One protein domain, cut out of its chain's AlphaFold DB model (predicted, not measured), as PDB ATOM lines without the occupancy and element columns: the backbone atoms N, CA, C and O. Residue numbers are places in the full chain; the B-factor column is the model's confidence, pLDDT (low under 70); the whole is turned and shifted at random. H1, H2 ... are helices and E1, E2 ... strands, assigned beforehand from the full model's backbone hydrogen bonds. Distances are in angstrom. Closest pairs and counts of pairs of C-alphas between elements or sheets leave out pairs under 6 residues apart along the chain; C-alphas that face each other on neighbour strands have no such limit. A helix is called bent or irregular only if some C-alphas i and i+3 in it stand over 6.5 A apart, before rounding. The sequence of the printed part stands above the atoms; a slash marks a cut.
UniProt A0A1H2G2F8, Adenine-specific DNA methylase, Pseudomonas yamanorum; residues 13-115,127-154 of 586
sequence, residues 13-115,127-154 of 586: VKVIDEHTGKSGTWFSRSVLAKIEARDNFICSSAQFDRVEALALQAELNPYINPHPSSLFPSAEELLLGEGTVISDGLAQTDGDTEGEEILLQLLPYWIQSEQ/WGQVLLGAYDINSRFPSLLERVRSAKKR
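This is residues 13 to 115 and 127 to 154 of the 586 residues of the protein "Adenine-specific DNA methylase" of Pseudomonas yamanorum (UniProt A0A1H2G2F8). A strongly twisted sheet of four strands, E3, E4, E6 and E5, has two helices, H3 and H4, side by side over one face. H2 runs from the sheet's E3 edge to a smaller outlying part, the two-stranded ribbon E1 and E2, while H1 is near H2 and has its closest sheet strand in E3. The printed part has 131 residues, with four named helices and six named strands in the order E1, H1, E2, H2, E3, E4, H3, E5, E6, H4; both sheets are antiparallel and the larger runs E3, E4, E6, E5. The class is mixed, helices and strands. The whole is compact, with a radius of gyration of the C-alphas of 14.5 A and spans of 41 by 37 by 32 A.

E1, residues 13 to 15, is antiparallel to E2, residues 41 to 44, at 145 degrees between directions; N 15 and O 41 are 2.9 A apart, within hydrogen-bond range. Residues 35 to 36 also pair, antiparallel, with residues 41 to 42 of E2. H1, residues 22 to 28, is near H2, residues 45 to 60. H1 is not on the larger sheet; its closest C-alphas to E3, residues 78 to 80, are those of Thr 25 and Leu 78, 7.6 A apart. H2 is on that sheet but only grazes it, with residues 50 to 59, and the C-alphas of Ala 55 and Leu 80 are the closest of H2 and E3, at 4.9 A. E3 forms a hairpin with E4, residues 84 to 88, where N 78 and O 86 are 2.9 A apart. E4 is antiparallel to E6, residues 135 to 139, with N 85 and O 138 at 2.8 A. E6 forms a hairpin with E5, residues 128 to 132, with N 132 and O 135 at 2.8 A. E3 and E5 are the edge strands. H3, residues 100 to 115, lies 9.6 A over the sheet, over E4 and only just over E6, on which 3 of its C-alphas fall; it runs along the strands, at 1 degree to E4 on the local plane. H3 is irregular, but only just, with C-alphas 105 and 108 6.8 A apart, and it has a kink of 34 degrees near residue 109. With residues 108 to 112 alone it touches residues 50 to 54 of H2, the same way at a steep tilt of 58 degrees, the closest C-alphas being those of Val 51 and Pro 108, 6.3 A apart. H4, residues 142 to 154, is on the same face at a height of 9.3 A over the sheet, over E5 and only just over E6, on which 3 of its C-alphas fall. H3 and H4 touch at a shallow tilt of 30 degrees, opposite ways, the C-alphas of Glu 114 and Leu 144 being closest at 6.5 A. H2 and H4 are apart. Every O i to N i+4 pair is within hydrogen-bond range in H2 and H4; in H3 it is 10 of 12, and in H1 1 of 3, beside 3 of 4 O i to N i+3 pairs.

E1 begins at C-alpha 13, (197.281, 163.045, 250.006). H2 measures 22.3 A from first to last C-alpha, H3 22.8 A and H4 18.2 A. E4 measures 13.5 A, E5 13.2 A and E6 12.6 A. H3 begins at C-alpha 100, (177.437, 176.148, 248.093), and H4 ends at C-alpha 154, (175.563, 183.561, 238.902).

The two C-alphas farthest apart, those of Arg 38 and Trp 127, are 42.9 A apart. Residues 116 to 126 are not printed, and C-alphas 115 and 127 stand 14.8 A apart across this cut, in the link from H3 to E5. The links H1 to E2, H2 to E3 and E4 to H3 are long. The mean pLDDT of the printed part is 81.8, and it is under 70 at residues 16 to 22, 38 to 39, 68 to 75 and 90 to 98 of this model.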
ATOM      1  N   VAL A  13     196.867 163.415 248.649       81.06
ATOM      2  CA  VAL A  13     197.281 163.045 250.006       81.06
ATOM      3  C   VAL A  13     196.211 162.149 250.619       81.06
ATOM      4  O   VAL A  13     195.033 162.502 250.620       81.06
ATOM      5  N   LYS A  14     196.622 160.988 251.146       79.81
ATOM      6  CA  LYS A  14     195.757 160.152 251.989       79.81
ATOM      7  C   LYS A  14     195.778 160.720 253.404       79.81
ATOM      8  O   LYS A  14     196.847 160.798 254.008       79.81
ATOM      9  N   VAL A  15     194.615 161.097 253.916       76.25
ATOM     10  CA  VAL A  15     194.449 161.606 255.278       76.25
ATOM     11  C   VAL A  15     193.769 160.519 256.100       76.25
ATOM     12  O   VAL A  15     192.706 160.016 255.735       76.25
ATOM     13  N   ILE A  16     194.435 160.105 257.175       61.47
ATOM     14  CA  ILE A  16     193.950 159.075 258.091       61.47
ATOM     15  C   ILE A  16     193.385 159.806 259.310       61.47
ATOM     16  O   ILE A  16     194.132 160.527 259.966       61.47
ATOM     17  N   ASP A  17     192.104 159.567 259.599       57.53
ATOM     18  CA  ASP A  17     191.352 160.071 260.759       57.53
ATOM     19  C   ASP A  17     190.885 161.549 260.682       57.53
ATOM     20  O   ASP A  17     191.612 162.444 260.258       57.53
ATOM     21  N   GLU A  18     189.635 161.808 261.086       55.19
ATOM     22  CA  GLU A  18     188.968 163.121 260.996       55.19
ATOM     23  C   GLU A  18     189.226 164.027 262.219       55.19
ATOM     24  O   GLU A  18     188.690 165.135 262.263       55.19
ATOM     25  N   HIS A  19     189.971 163.607 263.251       48.25
ATOM     26  CA  HIS A  19     189.738 164.163 264.601       48.25
ATOM     27  C   HIS A  19     190.918 164.747 265.391       48.25
ATOM     28  O   HIS A  19     190.792 164.903 266.604       48.25
ATOM     29  N   THR A  20     192.024 165.191 264.781       48.34
ATOM     30  CA  THR A  20     193.013 165.982 265.553       48.34
ATOM     31  C   THR A  20     193.604 167.172 264.784       48.34
ATOM     32  O   THR A  20     194.409 167.013 263.874       48.34
ATOM     33  N   GLY A  21     193.232 168.395 265.190       65.31
ATOM     34  CA  GLY A  21     193.899 169.649 264.800       65.31
ATOM     35  C   GLY A  21     193.148 170.545 263.802       65.31
ATOM     36  O   GLY A  21     191.987 170.315 263.472       65.31
ATOM     37  N   LYS A  22     193.840 171.589 263.314       67.69
ATOM     38  CA  LYS A  22     193.301 172.623 262.401       67.69
ATOM     39  C   LYS A  22     192.828 172.078 261.050       67.69
ATOM     40  O   LYS A  22     191.940 172.655 260.441       67.69
ATOM     41  N   SER A  23     193.384 170.965 260.582       74.88
ATOM     42  CA  SER A  23     192.974 170.351 259.315       74.88
ATOM     43  C   SER A  23     191.544 169.802 259.365       74.88
ATOM     44  O   SER A  23     190.827 169.901 258.373       74.88
ATOM     45  N   GLY A  24     191.093 169.286 260.516       80.12
ATOM     46  CA  GLY A  24     189.727 168.777 260.687       80.12
ATOM     47  C   GLY A  24     188.662 169.858 260.472       80.12
ATOM     48  O   GLY A  24     187.627 169.591 259.859       80.12
ATOM     49  N   THR A  25     188.943 171.100 260.886       83.81
ATOM     50  CA  THR A  25     188.012 172.226 260.704       83.81
ATOM     51  C   THR A  25     187.906 172.675 259.246       83.81
ATOM     52  O   THR A  25     186.849 173.148 258.832       83.81
ATOM     53  N   TRP A  26     188.944 172.469 258.427       90.06
ATOM     54  CA  TRP A  26     188.893 172.761 256.988       90.06
ATOM     55  C   TRP A  26     187.923 171.834 256.250       90.06
ATOM     56  O   TRP A  26     187.206 172.284 255.358       90.06
ATOM     57  N   PHE A  27     187.858 170.558 256.637       87.75
ATOM     58  CA  PHE A  27     186.909 169.603 256.058       87.75
ATOM     59  C   PHE A  27     185.500 169.773 256.628       87.75
ATOM     60  O   PHE A  27     184.536 169.751 255.866       87.75
ATOM     61  N   SER A  28     185.352 169.993 257.942       84.25
ATOM     62  CA  SER A  28     184.028 170.174 258.555       84.25
ATOM     63  C   SER A  28     183.328 171.456 258.090       84.25
ATOM     64  O   SER A  28     182.105 171.465 257.966       84.25
ATOM     65  N   ARG A  29     184.092 172.508 257.760       86.38
ATOM     66  CA  ARG A  29     183.589 173.751 257.148       86.38
ATOM     67  C   ARG A  29     183.539 173.721 255.615       86.38
ATOM     68  O   ARG A  29     183.273 174.746 254.997       86.38
ATOM     69  N   SER A  30     183.792 172.567 254.989       89.81
ATOM     70  CA  SER A  30     183.790 172.388 253.527       89.81
ATOM     71  C   SER A  30     184.742 173.324 252.766       89.81
ATOM     72  O   SER A  30     184.504 173.633 251.607       89.81
ATOM     73  N   VAL A  31     185.835 173.771 253.387       91.81
ATOM     74  CA  VAL A  31     186.903 174.531 252.708       91.81
ATOM     75  C   VAL A  31     187.774 173.602 251.854       91.81
ATOM     76  O   VAL A  31     188.344 174.021 250.849       91.81
ATOM     77  N   LEU A  32     187.851 172.321 252.224       92.50
ATOM     78  CA  LEU A  32     188.477 171.265 251.433       92.50
ATOM     79  C   LEU A  32     187.475 170.151 251.128       92.50
ATOM     80  O   LEU A  32     186.728 169.712 252.002       92.50
ATOM     81  N   ALA A  33     187.505 169.658 249.889       92.31
ATOM     82  CA  ALA A  33     186.741 168.488 249.481       92.31
ATOM     83  C   ALA A  33     187.405 167.189 249.964       92.31
ATOM     84  O   ALA A  33     188.633 167.092 250.053       92.31
ATOM     85  N   LYS A  34     186.580 166.163 250.208       89.62
ATOM     86  CA  LYS A  34     187.024 164.806 250.549       89.62
ATOM     87  C   LYS A  34     186.469 163.761 249.587       89.62
ATOM     88  O   LYS A  34     185.258 163.681 249.369       89.62
ATOM     89  N   ILE A  35     187.352 162.914 249.072       89.19
ATOM     90  CA  ILE A  35     186.988 161.696 248.344       89.19
ATOM     91  C   ILE A  35     187.015 160.550 249.344       89.19
ATOM     92  O   ILE A  35     188.057 160.278 249.939       89.19
ATOM     93  N   GLU A  36     185.863 159.923 249.562       83.12
ATOM     94  CA  GLU A  36     185.749 158.830 250.526       83.12
ATOM     95  C   GLU A  36     186.450 157.574 249.996       83.12
ATOM     96  O   GLU A  36     186.247 157.167 248.852       83.12
ATOM     97  N   ALA A  37     187.269 156.970 250.851       76.69
ATOM     98  CA  ALA A  37     187.922 155.684 250.657       76.69
ATOM     99  C   ALA A  37     187.562 154.763 251.840       76.69
ATOM    100  O   ALA A  37     186.905 155.189 252.790       76.69
ATOM    101  N   ARG A  38     187.916 153.470 251.777       69.00
ATOM    102  CA  ARG A  38     187.381 152.456 252.717       69.00
ATOM    103  C   ARG A  38     187.577 152.802 254.199       69.00
ATOM    104  O   ARG A  38     186.634 152.638 254.961       69.00
ATOM    105  N   ASP A  39     188.768 153.275 254.567       68.31
ATOM    106  CA  ASP A  39     189.165 153.538 255.964       68.31
ATOM    107  C   ASP A  39     189.826 154.925 256.139       68.31
ATOM    108  O   ASP A  39     190.458 155.216 257.153       68.31
ATOM    109  N   ASN A  40     189.754 155.772 255.113       78.88
ATOM    110  CA  ASN A  40     190.418 157.070 255.025       78.88
ATOM    111  C   ASN A  40     189.717 157.952 253.981       78.88
ATOM    112  O   ASN A  40     188.740 157.545 253.353       78.88
ATOM    113  N   PHE A  41     190.206 159.172 253.790       85.81
ATOM    114  CA  PHE A  41     189.794 159.998 252.660       85.81
ATOM    115  C   PHE A  41     191.003 160.599 251.950       85.81
ATOM    116  O   PHE A  41     192.115 160.662 252.485       85.81
ATOM    117  N   ILE A  42     190.776 161.016 250.709       89.31
ATOM    118  CA  ILE A  42     191.790 161.613 249.844       89.31
ATOM    119  C   ILE A  42     191.404 163.057 249.546       89.31
ATOM    120  O   ILE A  42     190.235 163.356 249.285       89.31
ATOM    121  N   CYS A  43     192.395 163.944 249.552       90.69
ATOM    122  CA  CYS A  43     192.265 165.320 249.087       90.69
ATOM    123  C   CYS A  43     193.413 165.696 248.136       90.69
ATOM    124  O   CYS A  43     194.439 165.011 248.058       90.69
ATOM    125  N   SER A  44     193.235 166.794 247.400       92.06
ATOM    126  CA  SER A  44     194.297 167.387 246.582       92.06
ATOM    127  C   SER A  44     195.418 167.931 247.463       92.06
ATOM    128  O   SER A  44     195.167 168.743 248.358       92.06
ATOM    129  N   SER A  45     196.661 167.542 247.166       90.56
ATOM    130  CA  SER A  45     197.831 168.092 247.859       90.56
ATOM    131  C   SER A  45     197.959 169.598 247.629       90.56
ATOM    132  O   SER A  45     198.228 170.342 248.565       90.56
ATOM    133  N   ALA A  46     197.676 170.069 246.412       90.88
ATOM    134  CA  ALA A  46     197.778 171.480 246.054       90.88
ATOM    135  C   ALA A  46     196.731 172.351 246.767       90.88
ATOM    136  O   ALA A  46     197.036 173.479 247.162       90.88
ATOM    137  N   GLN A  47     195.503 171.848 246.940       94.00
ATOM    138  CA  GLN A  47     194.478 172.543 247.726       94.00
ATOM    139  C   GLN A  47     194.836 172.538 249.214       94.00
ATOM    140  O   GLN A  47     194.731 173.582 249.856       94.00
ATOM    141  N   PHE A  48     195.308 171.407 249.747       93.12
ATOM    142  CA  PHE A  48     195.731 171.308 251.143       93.12
ATOM    143  C   PHE A  48     196.873 172.284 251.457       93.12
ATOM    144  O   PHE A  48     196.730 173.124 252.343       93.12
ATOM    145  N   ASP A  49     197.954 172.249 250.670       92.19
ATOM    146  CA  ASP A  49     199.124 173.124 250.827       92.19
ATOM    147  C   ASP A  49     198.735 174.612 250.725       92.19
ATOM    148  O   ASP A  49     199.290 175.468 251.415       92.19
ATOM    149  N   ARG A  50     197.747 174.946 249.881       94.44
ATOM    150  CA  ARG A  50     197.213 176.311 249.764       94.44
ATOM    151  C   ARG A  50     196.511 176.752 251.043       94.44
ATOM    152  O   ARG A  50     196.757 177.866 251.498       94.44
ATOM    153  N   VAL A  51     195.628 175.920 251.590       94.25
ATOM    154  CA  VAL A  51     194.904 176.245 252.826       94.25
ATOM    155  C   VAL A  51     195.875 176.319 254.004       94.25
ATOM    156  O   VAL A  51     195.797 177.267 254.781       94.25
ATOM    157  N   GLU A  52     196.853 175.413 254.078       93.31
ATOM    158  CA  GLU A  52     197.919 175.442 255.085       93.31
ATOM    159  C   GLU A  52     198.732 176.740 255.013       93.31
ATOM    160  O   GLU A  52     198.904 177.420 256.024       93.31
ATOM    161  N   ALA A  53     199.165 177.151 253.818       93.25
ATOM    162  CA  ALA A  53     199.898 178.401 253.638       93.25
ATOM    163  C   ALA A  53     199.076 179.633 254.056       93.25
ATOM    164  O   ALA A  53     199.613 180.545 254.683       93.25
ATOM    165  N   LEU A  54     197.777 179.665 253.737       94.44
ATOM    166  CA  LEU A  54     196.880 180.749 254.148       94.44
ATOM    167  C   LEU A  54     196.655 180.767 255.665       94.44
ATOM    168  O   LEU A  54     196.634 181.843 256.259       94.44
ATOM    169  N   ALA A  55     196.507 179.604 256.296       91.94
ATOM    170  CA  ALA A  55     196.363 179.500 257.745       91.94
ATOM    171  C   ALA A  55     197.638 179.970 258.468       91.94
ATOM    172  O   ALA A  55     197.558 180.768 259.399       91.94
ATOM    173  N   LEU A  56     198.819 179.564 257.986       91.62
ATOM    174  CA  LEU A  56     200.107 180.022 258.519       91.62
ATOM    175  C   LEU A  56     200.289 181.539 258.376       91.62
ATOM    176  O   LEU A  56     200.799 182.190 259.284       91.62
ATOM    177  N   GLN A  57     199.854 182.129 257.259       90.25
ATOM    178  CA  GLN A  57     199.874 183.587 257.090       90.25
ATOM    179  C   GLN A  57     199.005 184.305 258.126       90.25
ATOM    180  O   GLN A  57     199.438 185.323 258.667       90.25
ATOM    181  N   ALA A  58     197.818 183.772 258.420       88.75
ATOM    182  CA  ALA A  58     196.923 184.333 259.428       88.75
ATOM    183  C   ALA A  58     197.513 184.242 260.842       88.75
ATOM    184  O   ALA A  58     197.332 185.146 261.651       88.75
ATOM    185  N   GLU A  59     198.258 183.174 261.143       87.25
ATOM    186  CA  GLU A  59     198.969 183.032 262.419       87.25
ATOM    187  C   GLU A  59     200.111 184.040 262.572       87.25
ATOM    188  O   GLU A  59     200.315 184.587 263.655       87.25
ATOM    189  N   LEU A  60     200.860 184.284 261.493       86.81
ATOM    190  CA  LEU A  60     201.978 185.229 261.493       86.81
ATOM    191  C   LEU A  60     201.511 186.690 261.536       86.81
ATOM    192  O   LEU A  60     202.220 187.535 262.079       86.81
ATOM    193  N   ASN A  61     200.330 186.977 260.989       82.69
ATOM    194  CA  ASN A  61     199.709 188.299 260.978       82.69
ATOM    195  C   ASN A  61     198.314 188.225 261.613       82.69
ATOM    196  O   ASN A  61     197.319 188.283 260.888       82.69
ATOM    197  N   PRO A  62     198.215 188.074 262.945       77.56
ATOM    198  CA  PRO A  62     196.941 187.844 263.605       77.56
ATOM    199  C   PRO A  62     196.002 189.042 263.457       77.56
ATOM    200  O   PRO A  62     196.401 190.205 263.542       77.56
ATOM    201  N   TYR A  63     194.724 188.740 263.280       81.06
ATOM    202  CA  TYR A  63     193.624 189.696 263.269       81.06
ATOM    203  C   TYR A  63     192.424 189.087 263.986       81.06
ATOM    204  O   TYR A  63     192.307 187.869 264.108       81.06
ATOM    205  N   ILE A  64     191.542 189.952 264.475       76.88
ATOM    206  CA  ILE A  64     190.318 189.554 265.170       76.88
ATOM    207  C   ILE A  64     189.151 189.754 264.208       76.88
ATOM    208  O   ILE A  64     189.157 190.693 263.408       76.88
ATOM    209  N   ASN A  65     188.151 188.882 264.289       75.88
ATOM    210  CA  ASN A  65     186.894 189.092 263.596       75.88
ATOM    211  C   ASN A  65     186.211 190.383 264.089       75.88
ATOM    212  O   ASN A  65     185.875 190.478 265.271       75.88
ATOM    213  N   PRO A  66     185.974 191.378 263.220       73.50
ATOM    214  CA  PRO A  66     185.258 192.605 263.593       73.50
ATOM    215  C   PRO A  66     183.753 192.373 263.820       73.50
ATOM    216  O   PRO A  66     183.077 193.226 264.394       73.50
ATOM    217  N   HIS A  67     183.219 191.247 263.340       70.94
ATOM    218  CA  HIS A  67     181.801 190.901 263.359       70.94
ATOM    219  C   HIS A  67     181.614 189.483 263.922       70.94
ATOM    220  O   HIS A  67     181.155 188.588 263.207       70.94
ATOM    221  N   PRO A  68     181.992 189.232 265.191       65.19
ATOM    222  CA  PRO A  68     181.806 187.919 265.785       65.19
ATOM    223  C   PRO A  68     180.307 187.608 265.861       65.19
ATOM    224  O   PRO A  68     179.518 188.399 266.382       65.19
ATOM    225  N   SER A  69     179.911 186.437 265.362       61.03
ATOM    226  CA  SER A  69     178.517 185.975 265.382       61.03
ATOM    227  C   SER A  69     178.015 185.607 266.786       61.03
ATOM    228  O   SER A  69     176.843 185.298 266.968       61.03
ATOM    229  N   SER A  70     178.865 185.676 267.814       56.81
ATOM    230  CA  SER A  70     178.480 185.519 269.216       56.81
ATOM    231  C   SER A  70     179.374 186.359 270.133       56.81
ATOM    232  O   SER A  70     180.577 186.463 269.913       56.81
ATOM    233  N   LEU A  71     178.793 186.909 271.208       56.41
ATOM    234  CA  LEU A  71     179.530 187.562 272.306       56.41
ATOM    235  C   LEU A  71     180.421 186.578 273.083       56.41
ATOM    236  O   LEU A  71     181.372 186.991 273.746       56.41
ATOM    237  N   PHE A  72     180.108 185.284 273.003       52.72
ATOM    238  CA  PHE A  72     180.880 184.192 273.585       52.72
ATOM    239  C   PHE A  72     181.269 183.240 272.446       52.72
ATOM    240  O   PHE A  72     180.371 182.625 271.868       52.72
ATOM    241  N   PRO A  73     182.555 183.124 272.075       48.06
ATOM    242  CA  PRO A  73     182.971 182.335 270.919       48.06
ATOM    243  C   PRO A  73     182.572 180.870 271.123       48.06
ATOM    244  O   PRO A  73     183.140 180.181 271.967       48.06
ATOM    245  N   SER A  74     181.553 180.407 270.399       49.44
ATOM    246  CA  SER A  74     180.988 179.062 270.576       49.44
ATOM    247  C   SER A  74     181.326 178.084 269.446       49.44
ATOM    248  O   SER A  74     180.869 176.948 269.491       49.44
ATOM    249  N   ALA A  75     182.169 178.464 268.482       53.94
ATOM    250  CA  ALA A  75     182.814 177.556 267.530       53.94
ATOM    251  C   ALA A  75     184.053 178.249 266.940       53.94
ATOM    252  O   ALA A  75     183.995 179.433 266.625       53.94
ATOM    253  N   GLU A  76     185.179 177.541 266.829       71.69
ATOM    254  CA  GLU A  76     186.470 178.106 266.408       71.69
ATOM    255  C   GLU A  76     186.361 178.853 265.067       71.69
ATOM    256  O   GLU A  76     185.996 178.260 264.045       71.69
ATOM    257  N   GLU A  77     186.667 180.154 265.070       81.81
ATOM    258  CA  GLU A  77     186.799 180.953 263.851       81.81
ATOM    259  C   GLU A  77     187.923 180.386 262.986       81.81
ATOM    260  O   GLU A  77     189.023 180.105 263.468       81.81
ATOM    261  N   LEU A  78     187.660 180.231 261.690       88.56
ATOM    262  CA  LEU A  78     188.675 179.793 260.747       88.56
ATOM    263  C   LEU A  78     189.292 181.017 260.064       88.56
ATOM    264  O   LEU A  78     188.690 181.638 259.187       88.56
ATOM    265  N   LEU A  79     190.508 181.358 260.484       90.06
ATOM    266  CA  LEU A  79     191.305 182.442 259.912       90.06
ATOM    267  C   LEU A  79     192.077 181.938 258.686       90.06
ATOM    268  O   LEU A  79     192.787 180.935 258.772       90.06
ATOM    269  N   LEU A  80     191.957 182.636 257.554       91.44
ATOM    270  CA  LEU A  80     192.691 182.338 256.321       91.44
ATOM    271  C   LEU A  80     193.253 183.619 255.685       91.44
ATOM    272  O   LEU A  80     192.514 184.556 255.385       91.44
ATOM    273  N   GLY A  81     194.554 183.627 255.391       90.38
ATOM    274  CA  GLY A  81     195.239 184.752 254.750       90.38
ATOM    275  C   GLY A  81     195.521 185.909 255.714       90.38
ATOM    276  O   GLY A  81     195.668 185.707 256.905       90.38
ATOM    277  N   GLU A  82     195.634 187.138 255.204       86.25
ATOM    278  CA  GLU A  82     196.012 188.340 255.985       86.25
ATOM    279  C   GLU A  82     194.806 189.169 256.477       86.25
ATOM    280  O   GLU A  82     194.954 190.302 256.949       86.25
ATOM    281  N   GLY A  83     193.586 188.648 256.338       87.44
ATOM    282  CA  GLY A  83     192.397 189.416 256.699       87.44
ATOM    283  C   GLY A  83     191.078 188.804 256.273       87.44
ATOM    284  O   GLY A  83     190.188 189.554 255.888       87.44
ATOM    285  N   THR A  84     190.955 187.475 256.297       91.81
ATOM    286  CA  THR A  84     189.677 186.791 256.064       91.81
ATOM    287  C   THR A  84     189.364 185.842 257.218       91.81
ATOM    288  O   THR A  84     190.208 185.045 257.630       91.81
ATOM    289  N   VAL A  85     188.149 185.942 257.749       91.06
ATOM    290  CA  VAL A  85     187.616 185.090 258.814       91.06
ATOM    291  C   VAL A  85     186.381 184.372 258.291       91.06
ATOM    292  O   VAL A  85     185.501 185.002 257.702       91.06
ATOM    293  N   ILE A  86     186.307 183.070 258.540       90.19
ATOM    294  CA  ILE A  86     185.116 182.252 258.324       90.19
ATOM    295  C   ILE A  86     184.549 181.897 259.699       90.19
ATOM    296  O   ILE A  86     185.199 181.202 260.485       90.19
ATOM    297  N   SER A  87     183.344 182.375 259.988       86.94
ATOM    298  CA  SER A  87     182.618 182.115 261.235       86.94
ATOM    299  C   SER A  87     181.250 181.500 260.949       86.94
ATOM    300  O   SER A  87     180.768 181.542 259.820       86.94
ATOM    301  N   ASP A  88     180.611 180.913 261.959       82.88
ATOM    302  CA  ASP A  88     179.246 180.399 261.800       82.88
ATOM    303  C   ASP A  88     178.265 181.554 261.595       82.88
ATOM    304  O   ASP A  88     178.363 182.575 262.281       82.88
ATOM    305  N   GLY A  89     177.337 181.388 260.653       72.50
ATOM    306  CA  GLY A  89     176.299 182.365 260.354       72.50
ATOM    307  C   GLY A  89     175.253 182.470 261.465       72.50
ATOM    308  O   GLY A  89     174.798 181.460 262.000       72.50
ATOM    309  N   LEU A  90     174.821 183.695 261.782       61.91
ATOM    310  CA  LEU A  90     173.781 183.971 262.795       61.91
ATOM    311  C   LEU A  90     172.397 183.395 262.451       61.91
ATOM    312  O   LEU A  90     171.571 183.182 263.339       61.91
ATOM    313  N   ALA A  91     172.124 183.164 261.169       53.94
ATOM    314  CA  ALA A  91     170.889 182.557 260.708       53.94
ATOM    315  C   ALA A  91     171.177 181.116 260.279       53.94
ATOM    316  O   ALA A  91     171.742 180.886 259.212       53.94
ATOM    317  N   GLN A  92     170.739 180.138 261.077       48.94
ATOM    318  CA  GLN A  92     170.446 178.808 260.542       48.94
ATOM    319  C   GLN A  92     169.243 178.964 259.611       48.94
ATOM    320  O   GLN A  92     168.095 178.786 260.006       48.94
ATOM    321  N   THR A  93     169.480 179.413 258.381       44.50
ATOM    322  CA  THR A  93     168.453 179.336 257.357       44.50
ATOM    323  C   THR A  93     168.344 177.872 256.967       44.50
ATOM    324  O   THR A  93     169.247 177.337 256.329       44.50
ATOM    325  N   ASP A  94     167.218 177.246 257.302       39.72
ATOM    326  CA  ASP A  94     166.763 175.939 256.796       39.72
ATOM    327  C   ASP A  94     166.571 175.914 255.250       39.72
ATOM    328  O   ASP A  94     165.818 175.100 254.716       39.72
ATOM    329  N   GLY A  95     167.204 176.829 254.508       42.31
ATOM    330  CA  GLY A  95     167.058 177.022 253.069       42.31
ATOM    331  C   GLY A  95     168.361 176.765 252.312       42.31
ATOM    332  O   GLY A  95     169.339 177.476 252.517       42.31
ATOM    333  N   ASP A  96     168.325 175.761 251.430       50.41
ATOM    334  CA  ASP A  96     169.191 175.530 250.262       50.41
ATOM    335  C   ASP A  96     170.680 175.913 250.407       50.41
ATOM    336  O   ASP A  96     171.201 176.769 249.697       50.41
ATOM    337  N   THR A  97     171.405 175.208 251.279       57.22
ATOM    338  CA  THR A  97     172.884 175.170 251.283       57.22
ATOM    339  C   THR A  97     173.463 174.179 250.263       57.22
ATOM    340  O   THR A  97     174.683 174.071 250.118       57.22
ATOM    341  N   GLU A  98     172.605 173.439 249.553       68.19
ATOM    342  CA  GLU A  98     173.004 172.375 248.632       68.19
ATOM    343  C   GLU A  98     173.825 172.961 247.463       68.19
ATOM    344  O   GLU A  98     173.358 173.793 246.684       68.19
ATOM    345  N   GLY A  99     175.090 172.544 247.366       74.62
ATOM    346  CA  GLY A  99     176.041 172.980 246.340       74.62
ATOM    347  C   GLY A  99     176.909 174.200 246.673       74.62
ATOM    348  O   GLY A  99     177.985 174.332 246.085       74.62
ATOM    349  N   GLU A 100     176.563 175.032 247.668       87.00
ATOM    350  CA  GLU A 100     177.437 176.148 248.093       87.00
ATOM    351  C   GLU A 100     178.773 175.658 248.708       87.00
ATOM    352  O   GLU A 100     179.736 176.423 248.777       87.00
ATOM    353  N   GLU A 101     178.881 174.363 249.041       92.06
ATOM    354  CA  GLU A 101     180.140 173.670 249.368       92.06
ATOM    355  C   GLU A 101     181.239 173.925 248.326       92.06
ATOM    356  O   GLU A 101     182.380 174.189 248.692       92.06
ATOM    357  N   ILE A 102     180.916 173.920 247.027       94.50
ATOM    358  CA  ILE A 102     181.920 174.168 245.982       94.50
ATOM    359  C   ILE A 102     182.436 175.604 246.039       94.50
ATOM    360  O   ILE A 102     183.628 175.843 245.853       94.50
ATOM    361  N   LEU A 103     181.570 176.571 246.337       94.94
ATOM    362  CA  LEU A 103     181.986 177.966 246.473       94.94
ATOM    363  C   LEU A 103     182.904 178.150 247.693       94.94
ATOM    364  O   LEU A 103     183.878 178.900 247.612       94.94
ATOM    365  N   LEU A 104     182.649 177.425 248.789       94.31
ATOM    366  CA  LEU A 104     183.546 177.373 249.951       94.31
ATOM    367  C   LEU A 104     184.899 176.736 249.597       94.31
ATOM    368  O   LEU A 104     185.939 177.250 250.003       94.31
ATOM    369  N   GLN A 105     184.909 175.687 248.774       95.94
ATOM    370  CA  GLN A 105     186.137 175.033 248.292       95.94
ATOM    371  C   GLN A 105     186.937 175.898 247.304       95.94
ATOM    372  O   GLN A 105     188.152 175.734 247.166       95.94
ATOM    373  N   LEU A 106     186.284 176.842 246.614       97.00
ATOM    374  CA  LEU A 106     186.933 177.827 245.741       97.00
ATOM    375  C   LEU A 106     187.466 179.044 246.510       97.00
ATOM    376  O   LEU A 106     188.389 179.712 246.035       97.00
ATOM    377  N   LEU A 107     186.951 179.320 247.710       96.25
ATOM    378  CA  LEU A 107     187.321 180.487 248.510       96.25
ATOM    379  C   LEU A 107     188.841 180.616 248.762       96.25
ATOM    380  O   LEU A 107     189.361 181.718 248.572       96.25
ATOM    381  N   PRO A 108     189.608 179.547 249.080       96.81
ATOM    382  CA  PRO A 108     191.067 179.636 249.196       96.81
ATOM    383  C   PRO A 108     191.774 180.103 247.915       96.81
ATOM    384  O   PRO A 108     192.827 180.742 247.984       96.81
ATOM    385  N   TYR A 109     191.225 179.804 246.731       96.44
ATOM    386  CA  TYR A 109     191.769 180.319 245.470       96.44
ATOM    387  C   TYR A 109     191.553 181.821 245.358       96.44
ATOM    388  O   TYR A 109     192.492 182.547 245.026       96.44
ATOM    389  N   TRP A 110     190.346 182.284 245.677       96.44
ATOM    390  CA  TRP A 110     190.008 183.700 245.623       96.44
ATOM    391  C   TRP A 110     190.811 184.507 246.648       96.44
ATOM    392  O   TRP A 110     191.418 185.500 246.266       96.44
ATOM    393  N   ILE A 111     190.935 184.038 247.899       95.44
ATOM    394  CA  ILE A 111     191.762 184.695 248.930       95.44
ATOM    395  C   ILE A 111     193.206 184.861 248.441       95.44
ATOM    396  O   ILE A 111     193.742 185.968 248.458       95.44
ATOM    397  N   GLN A 112     193.828 183.782 247.950       94.25
ATOM    398  CA  GLN A 112     195.213 183.845 247.482       94.25
ATOM    399  C   GLN A 112     195.378 184.797 246.281       94.25
ATOM    400  O   GLN A 112     196.397 185.482 246.174       94.25
ATOM    401  N   SER A 113     194.410 184.824 245.360       91.69
ATOM    402  CA  SER A 113     194.432 185.717 244.193       91.69
ATOM    403  C   SER A 113     194.346 187.188 244.599       91.69
ATOM    404  O   SER A 113     195.109 188.017 244.100       91.69
ATOM    405  N   GLU A 114     193.455 187.505 245.536       89.31
ATOM    406  CA  GLU A 114     193.257 188.863 246.041       89.31
ATOM    407  C   GLU A 114     194.488 189.361 246.799       89.31
ATOM    408  O   GLU A 114     194.991 190.441 246.503       89.31
ATOM    409  N   GLN A 115     195.069 188.548 247.686       86.19
ATOM    410  CA  GLN A 115     196.286 188.927 248.416       86.19
ATOM    411  C   GLN A 115     197.475 189.223 247.493       86.19
ATOM    412  O   GLN A 115     198.271 190.113 247.781       86.19
ATOM    413  N   TRP A 127     186.375 196.472 257.075       87.25
ATOM    414  CA  TRP A 127     185.899 195.111 256.905       87.25
ATOM    415  C   TRP A 127     184.520 195.091 256.258       87.25
ATOM    416  O   TRP A 127     183.704 195.993 256.453       87.25
ATOM    417  N   GLY A 128     184.252 194.035 255.501       89.50
ATOM    418  CA  GLY A 128     182.912 193.714 255.043       89.50
ATOM    419  C   GLY A 128     182.578 192.249 255.288       89.50
ATOM    420  O   GLY A 128     183.448 191.438 255.603       89.50
ATOM    421  N   GLN A 129     181.305 191.924 255.084       90.38
ATOM    422  CA  GLN A 129     180.744 190.604 255.339       90.38
ATOM    423  C   GLN A 129     179.899 190.127 254.153       90.38
ATOM    424  O   GLN A 129     179.235 190.918 253.466       90.38
ATOM    425  N   VAL A 130     179.908 188.819 253.906       91.38
ATOM    426  CA  VAL A 130     178.968 188.137 253.011       91.38
ATOM    427  C   VAL A 130     178.644 186.744 253.550       91.38
ATOM    428  O   VAL A 130     179.537 186.030 253.993       91.38
ATOM    429  N   LEU A 131     177.372 186.350 253.484       88.75
ATOM    430  CA  LEU A 131     176.928 185.007 253.857       88.75
ATOM    431  C   LEU A 131     177.179 184.015 252.708       88.75
ATOM    432  O   LEU A 131     176.721 184.231 251.578       88.75
ATOM    433  N   LEU A 132     177.852 182.904 253.001       88.69
ATOM    434  CA  LEU A 132     178.101 181.790 252.088       88.69
ATOM    435  C   LEU A 132     177.838 180.454 252.801       88.69
ATOM    436  O   LEU A 132     178.567 180.040 253.699       88.69
ATOM    437  N   GLY A 133     176.779 179.775 252.389       81.94
ATOM    438  CA  GLY A 133     176.230 178.591 253.020       81.94
ATOM    439  C   GLY A 133     175.752 178.922 254.426       81.94
ATOM    440  O   GLY A 133     175.034 179.895 254.647       81.94
ATOM    441  N   ALA A 134     176.215 178.123 255.380       82.19
ATOM    442  CA  ALA A 134     175.999 178.347 256.803       82.19
ATOM    443  C   ALA A 134     177.065 179.262 257.444       82.19
ATOM    444  O   ALA A 134     177.127 179.342 258.669       82.19
ATOM    445  N   TYR A 135     177.924 179.915 256.649       87.19
ATOM    446  CA  TYR A 135     179.088 180.642 257.155       87.19
ATOM    447  C   TYR A 135     179.089 182.116 256.768       87.19
ATOM    448  O   TYR A 135     178.802 182.494 255.632       87.19
ATOM    449  N   ASP A 136     179.493 182.948 257.720       88.75
ATOM    450  CA  ASP A 136     179.817 184.346 257.496       88.75
ATOM    451  C   ASP A 136     181.271 184.471 257.042       88.75
ATOM    452  O   ASP A 136     182.201 184.059 257.742       88.75
ATOM    453  N   ILE A 137     181.465 185.052 255.857       92.06
ATOM    454  CA  ILE A 137     182.781 185.373 255.307       92.06
ATOM    455  C   ILE A 137     183.046 186.851 255.574       92.06
ATOM    456  O   ILE A 137     182.502 187.728 254.898       92.06
ATOM    457  N   ASN A 138     183.891 187.121 256.563       91.31
ATOM    458  CA  ASN A 138     184.343 188.462 256.909       91.31
ATOM    459  C   ASN A 138     185.701 188.707 256.265       91.31
ATOM    460  O   ASN A 138     186.612 187.899 256.430       91.31
ATOM    461  N   SER A 139     185.862 189.805 255.530       91.19
ATOM    462  CA  SER A 139     187.140 190.108 254.889       91.19
ATOM    463  C   SER A 139     187.462 191.595 254.840       91.19
ATOM    464  O   SER A 139     186.576 192.429 254.646       91.19
ATOM    465  N   ARG A 140     188.757 191.906 254.948       87.88
ATOM    466  CA  ARG A 140     189.346 193.227 254.675       87.88
ATOM    467  C   ARG A 140     189.430 193.552 253.181       87.88
ATOM    468  O   ARG A 140     189.805 194.663 252.829       87.88
ATOM    469  N   PHE A 141     189.121 192.597 252.299       88.50
ATOM    470  CA  PHE A 141     189.210 192.760 250.848       88.50
ATOM    471  C   PHE A 141     187.807 192.904 250.229       88.50
ATOM    472  O   PHE A 141     187.126 191.896 250.020       88.50
ATOM    473  N   PRO A 142     187.349 194.126 249.881       88.94
ATOM    474  CA  PRO A 142     186.035 194.319 249.263       88.94
ATOM    475  C   PRO A 142     185.863 193.550 247.946       88.94
ATOM    476  O   PRO A 142     184.785 193.027 247.676       88.94
ATOM    477  N   SER A 143     186.932 193.426 247.154       90.50
ATOM    478  CA  SER A 143     186.969 192.652 245.907       90.50
ATOM    479  C   SER A 143     186.692 191.162 246.121       90.50
ATOM    480  O   SER A 143     185.938 190.573 245.346       90.50
ATOM    481  N   LEU A 144     187.206 190.565 247.205       93.50
ATOM    482  CA  LEU A 144     186.899 189.179 247.575       93.50
ATOM    483  C   LEU A 144     185.400 189.002 247.838       93.50
ATOM    484  O   LEU A 144     184.782 188.061 247.340       93.50
ATOM    485  N   LEU A 145     184.803 189.920 248.602       93.56
ATOM    486  CA  LEU A 145     183.379 189.869 248.934       93.56
ATOM    487  C   LEU A 145     182.512 190.041 247.681       93.56
ATOM    488  O   LEU A 145     181.540 189.308 247.503       93.56
ATOM    489  N   GLU A 146     182.885 190.950 246.779       93.75
ATOM    490  CA  GLU A 146     182.220 191.110 245.480       93.75
ATOM    491  C   GLU A 146     182.367 189.871 244.586       93.75
ATOM    492  O   GLU A 146     181.404 189.479 243.920       93.75
ATOM    493  N   ARG A 147     183.524 189.190 244.607       94.38
ATOM    494  CA  ARG A 147     183.719 187.911 243.907       94.38
ATOM    495  C   ARG A 147     182.770 186.839 244.444       94.38
ATOM    496  O   ARG A 147     182.112 186.182 243.636       94.38
ATOM    497  N   VAL A 148     182.646 186.705 245.767       94.56
ATOM    498  CA  VAL A 148     181.715 185.756 246.408       94.56
ATOM    499  C   VAL A 148     180.263 186.090 246.052       94.56
ATOM    500  O   VAL A 148     179.526 185.211 245.604       94.56
ATOM    501  N   ARG A 149     179.847 187.361 246.168       94.12
ATOM    502  CA  ARG A 149     178.493 187.813 245.785       94.12
ATOM    503  C   ARG A 149     178.196 187.533 244.315       94.12
ATOM    504  O   ARG A 149     177.103 187.077 243.987       94.12
ATOM    505  N   SER A 150     179.168 187.769 243.437       93.06
ATOM    506  CA  SER A 150     179.036 187.523 242.001       93.06
ATOM    507  C   SER A 150     178.892 186.036 241.683       93.06
ATOM    508  O   SER A 150     178.027 185.683 240.884       93.06
ATOM    509  N   ALA A 151     179.688 185.171 242.321       92.50
ATOM    510  CA  ALA A 151     179.585 183.722 242.161       92.50
ATOM    511  C   ALA A 151     178.215 183.207 242.633       92.50
ATOM    512  O   ALA A 151     177.523 182.543 241.867       92.50
ATOM    513  N   LYS A 152     177.757 183.621 243.827       91.38
ATOM    514  CA  LYS A 152     176.405 183.302 244.324       91.38
ATOM    515  C   LYS A 152     175.313 183.795 243.379       91.38
ATOM    516  O   LYS A 152     174.378 183.071 243.059       91.38
ATOM    517  N   LYS A 153     175.419 185.033 242.892       89.00
ATOM    518  CA  LYS A 153     174.429 185.596 241.971       89.00
ATOM    519  C   LYS A 153     174.377 184.813 240.661       89.00
ATOM    520  O   LYS A 153     173.276 184.572 240.172       89.00
ATOM    521  N   ARG A 154     175.524 184.413 240.098       85.94
ATOM    522  CA  ARG A 154     175.563 183.561 238.902       85.94
ATOM    523  C   ARG A 154     174.919 182.212 239.194       85.94
ATOM    524  O   ARG A 154     173.946 181.882 238.524       85.94
TER     525      ARG A 154